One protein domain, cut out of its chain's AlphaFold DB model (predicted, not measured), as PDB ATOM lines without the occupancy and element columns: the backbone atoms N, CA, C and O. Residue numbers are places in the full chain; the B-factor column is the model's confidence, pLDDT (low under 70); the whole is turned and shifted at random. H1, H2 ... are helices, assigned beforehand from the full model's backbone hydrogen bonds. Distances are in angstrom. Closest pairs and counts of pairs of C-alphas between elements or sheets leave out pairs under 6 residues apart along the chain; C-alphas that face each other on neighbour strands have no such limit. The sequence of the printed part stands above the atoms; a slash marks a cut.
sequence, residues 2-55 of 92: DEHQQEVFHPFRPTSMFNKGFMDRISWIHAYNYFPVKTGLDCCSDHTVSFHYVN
ATOM      1  N   ASP A   2     -20.564 -23.873 -19.540       91.50
ATOM      2  CA  ASP A   2     -21.394 -22.670 -19.394       91.50
ATOM      3  C   ASP A   2     -21.784 -22.045 -20.755       91.50
ATOM      4  O   ASP A   2     -21.541 -22.621 -21.821       91.50
ATOM      5  N   GLU A   3     -22.377 -20.847 -20.726       92.06
ATOM      6  CA  GLU A   3     -22.764 -20.068 -21.914       92.06
ATOM      7  C   GLU A   3     -21.583 -19.681 -22.830       92.06
ATOM      8  O   GLU A   3     -21.777 -19.488 -24.030       92.06
ATOM      9  N   HIS A   4     -20.354 -19.669 -22.304       89.75
ATOM     10  CA  HIS A   4     -19.111 -19.394 -23.033       89.75
ATOM     11  C   HIS A   4     -18.352 -20.673 -23.433       89.75
ATOM     12  O   HIS A   4     -17.194 -20.622 -23.871       89.75
ATOM     13  N   GLN A   5     -18.991 -21.844 -23.313       89.75
ATOM     14  CA  GLN A   5     -18.383 -23.148 -23.584       89.75
ATOM     15  C   GLN A   5     -17.155 -23.425 -22.694       89.75
ATOM     16  O   GLN A   5     -16.146 -23.945 -23.172       89.75
ATOM     17  N   GLN A   6     -17.181 -23.016 -21.425       91.06
ATOM     18  CA  GLN A   6     -16.126 -23.273 -20.436       91.06
ATOM     19  C   GLN A   6     -16.577 -24.319 -19.415       91.06
ATOM     20  O   GLN A   6     -17.763 -24.432 -19.102       91.06
ATOM     21  N   GLU A   7     -15.639 -25.112 -18.900       91.50
ATOM     22  CA  GLU A   7     -15.953 -26.152 -17.920       91.50
ATOM     23  C   GLU A   7     -16.327 -25.544 -16.564       91.50
ATOM     24  O   GLU A   7     -15.781 -24.519 -16.146       91.50
ATOM     25  N   VAL A   8     -17.270 -26.197 -15.877       94.31
ATOM     26  CA  VAL A   8     -17.746 -25.796 -14.539       94.31
ATOM     27  C   VAL A   8     -17.394 -26.823 -13.455       94.31
ATOM     28  O   VAL A   8     -17.438 -26.499 -12.273       94.31
ATOM     29  N   PHE A   9     -17.011 -28.044 -13.839       93.62
ATOM     30  CA  PHE A   9     -16.534 -29.097 -12.940       93.62
ATOM     31  C   PHE A   9     -15.105 -29.462 -13.334       93.62
ATOM     32  O   PHE A   9     -14.872 -29.879 -14.468       93.62
ATOM     33  N   HIS A  10     -14.153 -29.319 -12.412       92.50
ATOM     34  CA  HIS A  10     -12.732 -29.422 -12.745       92.50
ATOM     35  C   HIS A  10     -12.066 -30.626 -12.078       92.50
ATOM     36  O   HIS A  10     -12.096 -30.739 -10.849       92.50
ATOM     37  N   PRO A  11     -11.384 -31.498 -12.842       92.19
ATOM     38  CA  PRO A  11     -10.755 -32.706 -12.307       92.19
ATOM     39  C   PRO A  11      -9.472 -32.427 -11.514       92.19
ATOM     40  O   PRO A  11      -8.902 -33.346 -10.932       92.19
ATOM     41  N   PHE A  12      -9.013 -31.176 -11.457       92.94
ATOM     42  CA  PHE A  12      -7.844 -30.770 -10.687       92.94
ATOM     43  C   PHE A  12      -8.108 -29.498  -9.891       92.94
ATOM     44  O   PHE A  12      -9.090 -28.798 -10.115       92.94
ATOM     45  N   ARG A  13      -7.185 -29.189  -8.981       93.81
ATOM     46  CA  ARG A  13      -7.182 -27.959  -8.189       93.81
ATOM     47  C   ARG A  13      -6.996 -26.717  -9.075       93.81
ATOM     48  O   ARG A  13      -6.387 -26.831 -10.146       93.81
ATOM     49  N   PRO A  14      -7.403 -25.520  -8.610       92.31
ATOM     50  CA  PRO A  14      -7.327 -24.294  -9.408       92.31
ATOM     51  C   PRO A  14      -5.933 -24.020  -9.988       92.31
ATOM     52  O   PRO A  14      -5.783 -23.766 -11.179       92.31
ATOM     53  N   THR A  15      -4.884 -24.162  -9.168       91.56
ATOM     54  CA  THR A  15      -3.490 -23.903  -9.575       91.56
ATOM     55  C   THR A  15      -3.027 -24.783 -10.735       91.56
ATOM     56  O   THR A  15      -2.241 -24.339 -11.570       91.56
ATOM     57  N   SER A  16      -3.524 -26.018 -10.806       92.12
ATOM     58  CA  SER A  16      -3.241 -26.937 -11.903       92.12
ATOM     59  C   SER A  16      -4.003 -26.541 -13.164       92.12
ATOM     60  O   SER A  16      -3.386 -26.462 -14.221       92.12
ATOM     61  N   MET A  17      -5.301 -26.239 -13.047       90.94
ATOM     62  CA  MET A  17      -6.149 -25.862 -14.186       90.94
ATOM     63  C   MET A  17      -5.658 -24.585 -14.886       90.94
ATOM     64  O   MET A  17      -5.589 -24.541 -16.115       90.94
ATOM     65  N   PHE A  18      -5.222 -23.579 -14.117       90.38
ATOM     66  CA  PHE A  18      -4.681 -22.327 -14.666       90.38
ATOM     67  C   PHE A  18      -3.285 -22.482 -15.279       90.38
ATOM     68  O   PHE A  18      -2.853 -21.655 -16.086       90.38
ATOM     69  N   ASN A  19      -2.555 -23.538 -14.922       92.00
ATOM     70  CA  ASN A  19      -1.235 -23.795 -15.471       92.00
ATOM     71  C   ASN A  19      -1.347 -24.523 -16.817       92.00
ATOM     72  O   ASN A  19      -1.346 -25.752 -16.889       92.00
ATOM     73  N   LYS A  20      -1.369 -23.744 -17.904       90.94
ATOM     74  CA  LYS A  20      -1.399 -24.263 -19.280       90.94
ATOM     75  C   LYS A  20      -0.314 -25.312 -19.543       90.94
ATOM     76  O   LYS A  20      -0.603 -26.386 -20.057       90.94
ATOM     77  N   GLY A  21       0.926 -25.033 -19.141       90.69
ATOM     78  CA  GLY A  21       2.053 -25.940 -19.365       90.69
ATOM     79  C   GLY A  21       1.931 -27.269 -18.617       90.69
ATOM     80  O   GLY A  21       2.469 -28.272 -19.077       90.69
ATOM     81  N   PHE A  22       1.228 -27.287 -17.484       90.94
ATOM     82  CA  PHE A  22       0.896 -28.510 -16.760       90.94
ATOM     83  C   PHE A  22      -0.237 -29.269 -17.459       90.94
ATOM     84  O   PHE A  22      -0.058 -30.439 -17.784       90.94
ATOM     85  N   MET A  23      -1.357 -28.602 -17.755       90.56
ATOM     86  CA  MET A  23      -2.538 -29.235 -18.358       90.56
ATOM     87  C   MET A  23      -2.277 -29.802 -19.757       90.56
ATOM     88  O   MET A  23      -2.732 -30.900 -20.072       90.56
ATOM     89  N   ASP A  24      -1.484 -29.111 -20.576       89.56
ATOM     90  CA  ASP A  24      -1.127 -29.576 -21.921       89.56
ATOM     91  C   ASP A  24      -0.281 -30.869 -21.885       89.56
ATOM     92  O   ASP A  24      -0.266 -31.629 -22.851       89.56
ATOM     93  N   ARG A  25       0.411 -31.159 -20.769       91.19
ATOM     94  CA  ARG A  25       1.226 -32.381 -20.601       91.19
ATOM     95  C   ARG A  25       0.419 -33.597 -20.148       91.19
ATOM     96  O   ARG A  25       0.931 -34.715 -20.197       91.19
ATOM     97  N   ILE A  26      -0.818 -33.408 -19.697       90.62
ATOM     98  CA  ILE A  26      -1.678 -34.491 -19.216       90.62
ATOM     99  C   ILE A  26      -2.434 -35.070 -20.410       90.62
ATOM    100  O   ILE A  26      -3.598 -34.773 -20.632       90.62
ATOM    101  N   SER A  27      -1.771 -35.901 -21.213       89.31
ATOM    102  CA  SER A  27      -2.339 -36.410 -22.472       89.31
ATOM    103  C   SER A  27      -3.671 -37.146 -22.301       89.31
ATOM    104  O   SER A  27      -4.555 -37.023 -23.145       89.31
ATOM    105  N   TRP A  28      -3.847 -37.869 -21.192       90.94
ATOM    106  CA  TRP A  28      -5.071 -38.624 -20.943       90.94
ATOM    107  C   TRP A  28      -6.298 -37.719 -20.808       90.94
ATOM    108  O   TRP A  28      -7.376 -38.109 -21.246       90.94
ATOM    109  N   ILE A  29      -6.172 -36.498 -20.272       89.19
ATOM    110  CA  ILE A  29      -7.351 -35.644 -20.076       89.19
ATOM    111  C   ILE A  29      -7.964 -35.225 -21.413       89.19
ATOM    112  O   ILE A  29      -9.180 -35.190 -21.547       89.19
ATOM    113  N   HIS A  30      -7.130 -35.019 -22.432       87.56
ATOM    114  CA  HIS A  30      -7.574 -34.695 -23.790       87.56
ATOM    115  C   HIS A  30      -8.225 -35.889 -24.495       87.56
ATOM    116  O   HIS A  30      -8.992 -35.694 -25.431       87.56
ATOM    117  N   ALA A  31      -7.928 -37.115 -24.055       90.81
ATOM    118  CA  ALA A  31      -8.499 -38.341 -24.610       90.81
ATOM    119  C   ALA A  31      -9.804 -38.766 -23.916       90.81
ATOM    120  O   ALA A  31     -10.661 -39.373 -24.551       90.81
ATOM    121  N   TYR A  32      -9.939 -38.478 -22.619       91.00
ATOM    122  CA  TYR A  32     -11.071 -38.931 -21.804       91.00
ATOM    123  C   TYR A  32     -12.088 -37.837 -21.484       91.00
ATOM    124  O   TYR A  32     -13.203 -38.171 -21.079       91.00
ATOM    125  N   ASN A  33     -11.749 -36.553 -21.640       89.62
ATOM    126  CA  ASN A  33     -12.747 -35.507 -21.462       89.62
ATOM    127  C   ASN A  33     -13.695 -35.480 -22.664       89.62
ATOM    128  O   ASN A  33     -13.259 -35.488 -23.813       89.62
ATOM    129  N   TYR A  34     -14.998 -35.439 -22.390       90.94
ATOM    130  CA  TYR A  34     -16.012 -35.430 -23.444       90.94
ATOM    131  C   TYR A  34     -15.936 -34.149 -24.288       90.94
ATOM    132  O   TYR A  34     -16.108 -34.190 -25.505       90.94
ATOM    133  N   PHE A  35     -15.646 -33.012 -23.646       90.44
ATOM    134  CA  PHE A  35     -15.427 -31.734 -24.318       90.44
ATOM    135  C   PHE A  35     -13.926 -31.416 -24.430       90.44
ATOM    136  O   PHE A  35     -13.149 -31.792 -23.547       90.44
ATOM    137  N   PRO A  36     -13.488 -30.687 -25.476       88.38
ATOM    138  CA  PRO A  36     -12.108 -30.225 -25.567       88.38
ATOM    139  C   PRO A  36     -11.722 -29.398 -24.338       88.38
ATOM    140  O   PRO A  36     -12.353 -28.385 -24.031       88.38
ATOM    141  N   VAL A  37     -10.674 -29.829 -23.638       85.62
ATOM    142  CA  VAL A  37     -10.192 -29.140 -22.439       85.62
ATOM    143  C   VAL A  37      -9.553 -27.820 -22.852       85.62
ATOM    144  O   VAL A  37      -8.527 -27.797 -23.533       85.62
ATOM    145  N   LYS A  38     -10.141 -26.708 -22.411       86.88
ATOM    146  CA  LYS A  38      -9.505 -25.391 -22.488       86.88
ATOM    147  C   LYS A  38      -8.432 -25.293 -21.399       86.88
ATOM    148  O   LYS A  38      -8.651 -25.730 -20.271       86.88
ATOM    149  N   THR A  39      -7.270 -24.731 -21.721       83.62
ATOM    150  CA  THR A  39      -6.134 -24.616 -20.790       83.62
ATOM    151  C   THR A  39      -5.708 -23.163 -20.598       83.62
ATOM    152  O   THR A  39      -5.956 -22.308 -21.448       83.62
ATOM    153  N   GLY A  40      -5.061 -22.863 -19.468       84.69
ATOM    154  CA  GLY A  40      -4.691 -21.489 -19.115       84.69
ATOM    155  C   GLY A  40      -5.850 -20.720 -18.484       84.69
ATOM    156  O   GLY A  40      -6.719 -21.319 -17.862       84.69
ATOM    157  N   LEU A  41      -5.862 -19.393 -18.622       85.75
ATOM    158  CA  LEU A  41      -6.890 -18.546 -18.000       85.75
ATOM    159  C   LEU A  41      -8.287 -18.754 -18.600       85.75
ATOM    160  O   LEU A  41      -9.277 -18.554 -17.909       85.75
ATOM    161  N   ASP A  42      -8.371 -19.248 -19.836       83.69
ATOM    162  CA  ASP A  42      -9.645 -19.522 -20.506       83.69
ATOM    163  C   ASP A  42     -10.253 -20.886 -20.118       83.69
ATOM    164  O   ASP A  42     -11.331 -21.237 -20.607       83.69
ATOM    165  N   CYS A  43      -9.580 -21.676 -19.263       82.69
ATOM    166  CA  CYS A  43     -10.007 -23.032 -18.889       82.69
ATOM    167  C   CYS A  43     -11.377 -23.089 -18.228       82.69
ATOM    168  O   CYS A  43     -12.106 -24.073 -18.362       82.69
ATOM    169  N   CYS A  44     -11.680 -22.061 -17.448       90.31
ATOM    170  CA  CYS A  44     -12.541 -22.213 -16.301       90.31
ATOM    171  C   CYS A  44     -13.618 -21.144 -16.337       90.31
ATOM    172  O   CYS A  44     -13.318 -19.963 -16.487       90.31
ATOM    173  N   SER A  45     -14.866 -21.584 -16.220       92.44
ATOM    174  CA  SER A  45     -16.017 -20.693 -16.187       92.44
ATOM    175  C   SER A  45     -15.978 -19.792 -14.952       92.44
ATOM    176  O   SER A  45     -15.645 -20.258 -13.855       92.44
ATOM    177  N   ASP A  46     -16.445 -18.553 -15.092       90.31
ATOM    178  CA  ASP A  46     -16.754 -17.677 -13.951       90.31
ATOM    179  C   ASP A  46     -17.853 -18.270 -13.041       90.31
ATOM    180  O   ASP A  46     -17.964 -17.912 -11.871       90.31
ATOM    181  N   HIS A  47     -18.623 -19.239 -13.551       92.12
ATOM    182  CA  HIS A  47     -19.634 -20.017 -12.830       92.12
ATOM    183  C   HIS A  47     -19.122 -21.404 -12.403       92.12
ATOM    184  O   HIS A  47     -19.884 -22.371 -12.339       92.12
ATOM    185  N   THR A  48     -17.820 -21.534 -12.148       93.56
ATOM    186  CA  THR A  48     -17.227 -22.793 -11.682       93.56
ATOM    187  C   THR A  48     -17.907 -23.312 -10.407       93.56
ATOM    188  O   THR A  48     -18.085 -22.579  -9.437       93.56
ATOM    189  N   VAL A  49     -18.235 -24.607 -10.398       94.62
ATOM    190  CA  VAL A  49     -18.940 -25.308  -9.315       94.62
ATOM    191  C   VAL A  49     -17.980 -26.069  -8.405       94.62
ATOM    192  O   VAL A  49     -18.126 -26.017  -7.185       94.62
ATOM    193  N   SER A  50     -17.005 -26.800  -8.957       94.25
ATOM    194  CA  SER A  50     -16.087 -27.595  -8.131       94.25
ATOM    195  C   SER A  50     -14.704 -27.793  -8.741       94.25
ATOM    196  O   SER A  50     -14.522 -27.785  -9.958       94.25
ATOM    197  N   PHE A  51     -13.736 -28.030  -7.854       95.19
ATOM    198  CA  PHE A  51     -12.381 -28.467  -8.172       95.19
ATOM    199  C   PHE A  51     -12.045 -29.714  -7.349       95.19
ATOM    200  O   PHE A  51     -12.325 -29.768  -6.150       95.19
ATOM    201  N   HIS A  52     -11.413 -30.708  -7.970       95.12
ATOM    202  CA  HIS A  52     -10.899 -31.890  -7.275       95.12
ATOM    203  C   HIS A  52      -9.492 -31.655  -6.702       95.12
ATOM    204  O   HIS A  52      -8.750 -30.790  -7.158       95.12
ATOM    205  N   TYR A  53      -9.096 -32.461  -5.712       96.06
ATOM    206  CA  TYR A  53      -7.751 -32.448  -5.102       96.06
ATOM    207  C   TYR A  53      -7.334 -31.116  -4.450       96.06
ATOM    208  O   TYR A  53      -6.144 -30.821  -4.343       96.06
ATOM    209  N   VAL A  54      -8.305 -30.321  -4.003       96.75
ATOM    210  CA  VAL A  54      -8.057 -29.117  -3.201       96.75
ATOM    211  C   VAL A  54      -7.697 -29.540  -1.780       96.75
ATOM    212  O   VAL A  54      -8.451 -30.270  -1.137       96.75
ATOM    213  N   ASN A  55      -6.534 -29.112  -1.288       97.00
ATOM    214  CA  ASN A  55      -6.114 -29.428   0.079       97.00
ATOM    215  C   ASN A  55      -6.755 -28.474   1.116       97.00
ATOM    216  O   ASN A  55      -7.228 -27.401   0.738       97.00
TER     217      ASN A  55
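Overview. This is residues 2 to 55 of the 92 residues of an uncharacterized protein of Hymenolepis diminuta (UniProt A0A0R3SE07). Little regular structure is here: a compact body mostly of loops, in which short helices H1 and H4 pack together, H2 is near them and H3 is set apart. The unnamed stretches 2 to 13 and 44 to 55 meet in a short parallel pairing, residues 9 to 10 with 50 to 51. The printed part has 54 residues, 19 in named elements: H1, H2, H3, H4 in order, class all helix, no named strand. The radius of gyration of the C-alphas is 10.3 A, the spans 26 by 26 by 18 A.

Along the chain. Find C-alpha 27 at (-2.339, -36.410, -22.472); from there H3 runs 9.1 A to residue 32. Earlier come H1, residues 14 to 18, and H2, residues 20 to 23; later H4, residues 40 to 43, ends at (-10.007, -23.032, -18.889).

Arrangement. H3 is apart from H1 and H4. H1 and H4 touch, the closest C-alphas, of Phe 18 and Gly 40, 4.5 A apart. In H1 and H3 every O i to N i+4 pair is within hydrogen-bond range; H2 and H4 are too short for one.

Size, cuts and confidence. The farthest C-alphas, of Glu 3 and Asn 55, are 29.1 A apart. The printed part has no cut, and no printed residue is under 70 in pLDDT.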